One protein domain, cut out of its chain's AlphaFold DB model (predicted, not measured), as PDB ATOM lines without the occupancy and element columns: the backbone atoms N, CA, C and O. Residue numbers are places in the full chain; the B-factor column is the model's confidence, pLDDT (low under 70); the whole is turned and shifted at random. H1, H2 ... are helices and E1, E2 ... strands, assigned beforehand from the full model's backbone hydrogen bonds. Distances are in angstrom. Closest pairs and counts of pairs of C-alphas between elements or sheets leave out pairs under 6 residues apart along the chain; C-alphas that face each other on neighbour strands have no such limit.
ATOM      1  N   ALA A   5      27.906 -38.737 -13.043       92.25
ATOM      2  CA  ALA A   5      26.831 -38.777 -14.025       92.25
ATOM      3  C   ALA A   5      26.357 -37.351 -14.324       92.25
ATOM      4  O   ALA A   5      26.002 -36.594 -13.418       92.25
ATOM      5  N   LEU A   6      26.374 -36.995 -15.607       92.75
ATOM      6  CA  LEU A   6      25.831 -35.743 -16.119       92.75
ATOM      7  C   LEU A   6      24.394 -35.999 -16.576       92.75
ATOM      8  O   LEU A   6      24.171 -36.693 -17.567       92.75
ATOM      9  N   HIS A   7      23.427 -35.456 -15.846       91.50
ATOM     10  CA  HIS A   7      22.009 -35.649 -16.120       91.50
ATOM     11  C   HIS A   7      21.445 -34.410 -16.812       91.50
ATOM     12  O   HIS A   7      21.246 -33.377 -16.176       91.50
ATOM     13  N   TRP A   8      21.178 -34.521 -18.113       89.38
ATOM     14  CA  TRP A   8      20.508 -33.479 -18.889       89.38
ATOM     15  C   TRP A   8      19.013 -33.438 -18.580       89.38
ATOM     16  O   TRP A   8      18.325 -34.454 -18.655       89.38
ATOM     17  N   LEU A   9      18.515 -32.255 -18.236       87.12
ATOM     18  CA  LEU A   9      17.105 -32.005 -17.974       87.12
ATOM     19  C   LEU A   9      16.396 -31.558 -19.259       87.12
ATOM     20  O   LEU A   9      17.014 -31.089 -20.214       87.12
ATOM     21  N   ALA A  10      15.067 -31.664 -19.268       87.62
ATOM     22  CA  ALA A  10      14.242 -31.323 -20.429       87.62
ATOM     23  C   ALA A  10      14.322 -29.839 -20.848       87.62
ATOM     24  O   ALA A  10      14.011 -29.505 -21.987       87.62
ATOM     25  N   ASP A  11      14.739 -28.950 -19.946       84.31
ATOM     26  CA  ASP A  11      14.931 -27.519 -20.216       84.31
ATOM     27  C   ASP A  11      16.310 -27.192 -20.823       84.31
ATOM     28  O   ASP A  11      16.625 -26.026 -21.059       84.31
ATOM     29  N   GLY A  12      17.132 -28.212 -21.086       80.19
ATOM     30  CA  GLY A  12      18.482 -28.065 -21.624       80.19
ATOM     31  C   GLY A  12      19.536 -27.707 -20.575       80.19
ATOM     32  O   GLY A  12      20.707 -27.550 -20.924       80.19
ATOM     33  N   THR A  13      19.160 -27.595 -19.300       84.88
ATOM     34  CA  THR A  13      20.122 -27.534 -18.196       84.88
ATOM     35  C   THR A  13      20.607 -28.939 -17.835       84.88
ATOM     36  O   THR A  13      20.129 -29.943 -18.366       84.88
ATOM     37  N   PHE A  14      21.583 -29.034 -16.934       87.69
ATOM     38  CA  PHE A  14      22.064 -30.318 -16.440       87.69
ATOM     39  C   PHE A  14      22.281 -30.295 -14.931       87.69
ATOM     40  O   PHE A  14      22.494 -29.244 -14.324       87.69
ATOM     41  N   ARG A  15      22.264 -31.485 -14.334       89.81
ATOM     42  CA  ARG A  15      22.690 -31.750 -12.958       89.81
ATOM     43  C   ARG A  15      23.896 -32.671 -12.972       89.81
ATOM     44  O   ARG A  15      24.060 -33.476 -13.889       89.81
ATOM     45  N   VAL A  16      24.733 -32.559 -11.947       92.94
ATOM     46  CA  VAL A  16      25.890 -33.436 -11.775       92.94
ATOM     47  C   VAL A  16      25.674 -34.305 -10.547       92.94
ATOM     48  O   VAL A  16      25.310 -33.817  -9.480       92.94
ATOM     49  N   HIS A  17      25.913 -35.599 -10.704       93.69
ATOM     50  CA  HIS A  17      25.857 -36.587  -9.636       93.69
ATOM     51  C   HIS A  17      27.236 -37.221  -9.486       93.69
ATOM     52  O   HIS A  17      27.883 -37.502 -10.494       93.69
ATOM     53  N   ALA A  18      27.690 -37.448  -8.257       92.94
ATOM     54  CA  ALA A  18      28.999 -38.044  -7.993       92.94
ATOM     55  C   ALA A  18      28.936 -39.024  -6.817       92.94
ATOM     56  O   ALA A  18      28.128 -38.845  -5.905       92.94
ATOM     57  N   ASP A  19      29.774 -40.061  -6.833       91.31
ATOM     58  CA  ASP A  19      29.875 -41.008  -5.709       91.31
ATOM     59  C   ASP A  19      30.530 -40.361  -4.474       91.31
ATOM     60  O   ASP A  19      30.174 -40.670  -3.339       91.31
ATOM     61  N   GLU A  20      31.453 -39.425  -4.696       90.12
ATOM     62  CA  GLU A  20      32.254 -38.744  -3.674       90.12
ATOM     63  C   GLU A  20      32.279 -37.223  -3.928       90.12
ATOM     64  O   GLU A  20      31.938 -36.787  -5.033       90.12
ATOM     65  N   PRO A  21      32.687 -36.399  -2.943       89.12
ATOM     66  CA  PRO A  21      32.908 -34.971  -3.148       89.12
ATOM     67  C   PRO A  21      33.889 -34.681  -4.290       89.12
ATOM     68  O   PRO A  21      34.969 -35.268  -4.355       89.12
ATOM     69  N   ILE A  22      33.522 -33.750  -5.173       88.75
ATOM     70  CA  ILE A  22      34.341 -33.318  -6.311       88.75
ATOM     71  C   ILE A  22      34.297 -31.798  -6.456       88.75
ATOM     72  O   ILE A  22      33.260 -31.179  -6.226       88.75
ATOM     73  N   ASP A  23      35.396 -31.203  -6.914       90.56
ATOM     74  CA  ASP A  23      35.360 -29.833  -7.420       90.56
ATOM     75  C   ASP A  23      34.841 -29.841  -8.865       90.56
ATOM     76  O   ASP A  23      35.466 -30.411  -9.764       90.56
ATOM     77  N   LEU A  24      33.701 -29.190  -9.101       90.38
ATOM     78  CA  LEU A  24      33.125 -29.056 -10.435       90.38
ATOM     79  C   LEU A  24      33.525 -27.721 -11.067       90.38
ATOM     80  O   LEU A  24      33.188 -26.647 -10.561       90.38
ATOM     81  N   PHE A  25      34.177 -27.798 -12.225       92.81
ATOM     82  CA  PHE A  25      34.504 -26.646 -13.057       92.81
ATOM     83  C   PHE A  25      33.905 -26.799 -14.455       92.81
ATOM     84  O   PHE A  25      33.846 -27.903 -14.991       92.81
ATOM     85  N   SER A  26      33.521 -25.687 -15.077       89.38
ATOM     86  CA  SER A  26      33.192 -25.633 -16.507       89.38
ATOM     87  C   SER A  26      34.070 -24.620 -17.225       89.38
ATOM     88  O   SER A  26      34.394 -23.578 -16.657       89.38
ATOM     89  N   VAL A  27      34.404 -24.905 -18.485       92.62
ATOM     90  CA  VAL A  27      35.136 -23.985 -19.361       92.62
ATOM     91  C   VAL A  27      34.215 -23.520 -20.492       92.62
ATOM     92  O   VAL A  27      33.774 -24.344 -21.288       92.62
ATOM     93  N   ASP A  28      33.928 -22.221 -20.573       88.88
ATOM     94  CA  ASP A  28      33.127 -21.606 -21.635       88.88
ATOM     95  C   ASP A  28      34.009 -20.812 -22.603       88.88
ATOM     96  O   ASP A  28      34.413 -19.678 -22.338       88.88
ATOM     97  N   GLU A  29      34.291 -21.389 -23.769       91.81
ATOM     98  CA  GLU A  29      35.119 -20.739 -24.791       91.81
ATOM     99  C   GLU A  29      34.483 -19.479 -25.399       91.81
ATOM    100  O   GLU A  29      35.184 -18.681 -26.024       91.81
ATOM    101  N   ARG A  30      33.181 -19.246 -25.183       86.25
ATOM    102  CA  ARG A  30      32.494 -18.020 -25.621       86.25
ATOM    103  C   ARG A  30      32.865 -16.810 -24.758       86.25
ATOM    104  O   ARG A  30      32.638 -15.679 -25.184       86.25
ATOM    105  N   CYS A  31      33.453 -17.037 -23.583       87.94
ATOM    106  CA  CYS A  31      33.861 -16.014 -22.620       87.94
ATOM    107  C   CYS A  31      35.396 -15.977 -22.491       87.94
ATOM    108  O   CYS A  31      35.937 -16.369 -21.461       87.94
ATOM    109  N   PRO A  32      36.148 -15.504 -23.501       84.50
ATOM    110  CA  PRO A  32      37.603 -15.702 -23.586       84.50
ATOM    111  C   PRO A  32      38.411 -15.098 -22.427       84.50
ATOM    112  O   PRO A  32      39.536 -15.527 -22.181       84.50
ATOM    113  N   HIS A  33      37.851 -14.121 -21.715       85.31
ATOM    114  CA  HIS A  33      38.507 -13.443 -20.596       85.31
ATOM    115  C   HIS A  33      38.117 -13.993 -19.216       85.31
ATOM    116  O   HIS A  33      38.847 -13.758 -18.259       85.31
ATOM    117  N   ASP A  34      37.015 -14.736 -19.121       88.88
ATOM    118  CA  ASP A  34      36.534 -15.355 -17.881       88.88
ATOM    119  C   ASP A  34      35.808 -16.655 -18.230       88.88
ATOM    120  O   ASP A  34      34.584 -16.752 -18.217       88.88
ATOM    121  N   ARG A  35      36.585 -17.631 -18.713       93.44
ATOM    122  CA  ARG A  35      36.036 -18.881 -19.250       93.44
ATOM    123  C   ARG A  35      35.880 -19.969 -18.204       93.44
ATOM    124  O   ARG A  35      35.181 -20.930 -18.480       93.44
ATOM    125  N   VAL A  36      36.564 -19.890 -17.061       94.12
ATOM    126  CA  VAL A  36      36.610 -20.993 -16.088       94.12
ATOM    127  C   VAL A  36      35.728 -20.665 -14.896       94.12
ATOM    128  O   VAL A  36      36.046 -19.783 -14.109       94.12
ATOM    129  N   PHE A  37      34.660 -21.434 -14.722       90.75
ATOM    130  CA  PHE A  37      33.706 -21.243 -13.637       90.75
ATOM    131  C   PHE A  37      33.800 -22.403 -12.658       90.75
ATOM    132  O   PHE A  37      33.635 -23.556 -13.061       90.75
ATOM    133  N   LYS A  38      34.043 -22.101 -11.377       92.88
ATOM    134  CA  LYS A  38      33.859 -23.060 -10.283       92.88
ATOM    135  C   LYS A  38      32.396 -23.044  -9.859       92.88
ATOM    136  O   LYS A  38      31.858 -21.983  -9.546       92.88
ATOM    137  N   HIS A  39      31.769 -24.211  -9.830       88.25
ATOM    138  CA  HIS A  39      30.386 -24.355  -9.386       88.25
ATOM    139  C   HIS A  39      30.323 -24.523  -7.869       88.25
ATOM    140  O   HIS A  39      31.252 -25.040  -7.250       88.25
ATOM    141  N   ALA A  40      29.229 -24.059  -7.268       84.44
ATOM    142  CA  ALA A  40      28.986 -24.238  -5.840       84.44
ATOM    143  C   ALA A  40      28.677 -25.708  -5.516       84.44
ATOM    144  O   ALA A  40      28.070 -26.405  -6.329       84.44
ATOM    145  N   ASP A  41      28.999 -26.148  -4.299       77.31
ATOM    146  CA  ASP A  41      28.832 -27.545  -3.867       77.31
ATOM    147  C   ASP A  41      27.393 -28.065  -4.027       77.31
ATOM    148  O   ASP A  41      27.186 -29.237  -4.321       77.31
ATOM    149  N   GLY A  42      26.387 -27.189  -3.908       80.50
ATOM    150  CA  GLY A  42      24.974 -27.540  -4.109       80.50
ATOM    151  C   GLY A  42      24.592 -27.884  -5.555       80.50
ATOM    152  O   GLY A  42      23.473 -28.328  -5.796       80.50
ATOM    153  N   PHE A  43      25.496 -27.682  -6.517       83.88
ATOM    154  CA  PHE A  43      25.299 -28.067  -7.914       83.88
ATOM    155  C   PHE A  43      25.550 -29.569  -8.144       83.88
ATOM    156  O   PHE A  43      25.061 -30.137  -9.124       83.88
ATOM    157  N   VAL A  44      26.290 -30.221  -7.236       87.62
ATOM    158  CA  VAL A  44      26.607 -31.651  -7.299       87.62
ATOM    159  C   VAL A  44      25.806 -32.411  -6.246       87.62
ATOM    160  O   VAL A  44      25.837 -32.091  -5.062       87.62
ATOM    161  N   THR A  45      25.096 -33.458  -6.665       90.56
ATOM    162  CA  THR A  45      24.384 -34.355  -5.744       90.56
ATOM    163  C   THR A  45      25.231 -35.592  -5.446       90.56
ATOM    164  O   THR A  45      25.443 -36.444  -6.312       90.56
ATOM    165  N   TYR A  46      25.696 -35.719  -4.205       89.75
ATOM    166  CA  TYR A  46      26.566 -36.821  -3.784       89.75
ATOM    167  C   TYR A  46      25.802 -38.119  -3.487       89.75
ATOM    168  O   TYR A  46      24.642 -38.086  -3.077       89.75
ATOM    169  N   GLY A  47      26.456 -39.267  -3.695       84.62
ATOM    170  CA  GLY A  47      25.929 -40.600  -3.379       84.62
ATOM    171  C   GLY A  47      24.722 -41.023  -4.221       84.62
ATOM    172  O   GLY A  47      23.951 -41.883  -3.806       84.62
ATOM    173  N   SER A  48      24.520 -40.391  -5.381       86.38
ATOM    174  CA  SER A  48      23.295 -40.536  -6.184       86.38
ATOM    175  C   SER A  48      23.536 -41.032  -7.610       86.38
ATOM    176  O   SER A  48      22.620 -41.017  -8.429       86.38
ATOM    177  N   VAL A  49      24.752 -41.482  -7.935       90.62
ATOM    178  CA  VAL A  49      25.076 -41.972  -9.284       90.62
ATOM    179  C   VAL A  49      24.231 -43.196  -9.623       90.62
ATOM    180  O   VAL A  49      23.541 -43.188 -10.636       90.62
ATOM    181  N   ASP A  50      24.212 -44.212  -8.758       89.81
ATOM    182  CA  ASP A  50      23.469 -45.449  -9.033       89.81
ATOM    183  C   ASP A  50      21.952 -45.218  -9.104       89.81
ATOM    184  O   ASP A  50      21.280 -45.811  -9.942       89.81
ATOM    185  N   SER A  51      21.400 -44.316  -8.284       89.56
ATOM    186  CA  SER A  51      19.976 -43.968  -8.360       89.56
ATOM    187  C   SER A  51      19.629 -43.154  -9.606       89.56
ATOM    188  O   SER A  51      18.515 -43.269 -10.107       89.56
ATOM    189  N   THR A  52      20.572 -42.355 -10.110       92.12
ATOM    190  CA  THR A  52      20.389 -41.559 -11.330       92.12
ATOM    191  C   THR A  52      20.496 -42.418 -12.583       92.12
ATOM    192  O   THR A  52      19.718 -42.225 -13.508       92.12
ATOM    193  N   LEU A  53      21.440 -43.362 -12.620       89.88
ATOM    194  CA  LEU A  53      21.592 -44.300 -13.738       89.88
ATOM    195  C   LEU A  53      20.517 -45.396 -13.720       89.88
ATOM    196  O   LEU A  53      20.150 -45.924 -14.766       89.88
ATOM    197  N   GLY A  54      20.022 -45.756 -12.532       89.81
ATOM    198  CA  GLY A  54      18.984 -46.761 -12.359       89.81
ATOM    199  C   GLY A  54      19.345 -48.094 -13.019       89.81
ATOM    200  O   GLY A  54      20.465 -48.591 -12.904       89.81
TER     201      GLY A  54
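This is residues 5 to 54 of the 83 residues of an uncharacterized protein of Candidatus Filomicrobium marinum (UniProt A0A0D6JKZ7). A small three-strand sheet of E1, E2 and E5 has short helix H1 packed on one face, while a separate hairpin, E3 and E4, reaches away as an arm whose tip, residues 29 to 34, sticks out. The 50 printed residues run E1 E2 E3 E4 E5 H1, under half of them in named elements; the class is mixed, helices and strands. The sheet E1, E2, E5 is mixed, E3 and E4 antiparallel. The whole is loose, radius of gyration of the C-alphas 12.5 A, spanning 39 by 25 by 13 A.

Start at E1, residues 5 to 8, and E2, residues 14 to 18: in this antiparallel hairpin N 5 and O 17 are within hydrogen-bond range, 2.8 A. Next, E3, residues 25 to 27, and E4, residues 36 to 38, form an antiparallel hairpin, with N 26 and O 37 within range at 2.9 A. E5, residues 44 to 46, is parallel to E2, with N 45 and O 16 at 2.8 A. E3 and E4 are apart from E1, E2 and E5. H1, residues 49 to 53, is on the sheet over E2, height 8.0 A; their closest C-alphas, His 17 and Val 49, are 5.5 A apart. Its O i to N i+4 pair is within hydrogen-bond range.

Find C-alpha 5 at (26.831, -38.777, -14.025), where E1 begins; E2 runs 13.4 A. H1 ends at C-alpha 53, (21.592, -44.300, -13.738).

The farthest C-alphas, His 33 and Gly 54, are 39.5 A apart. The printed part has no cut and no long link; no printed residue is under 70 in pLDDT.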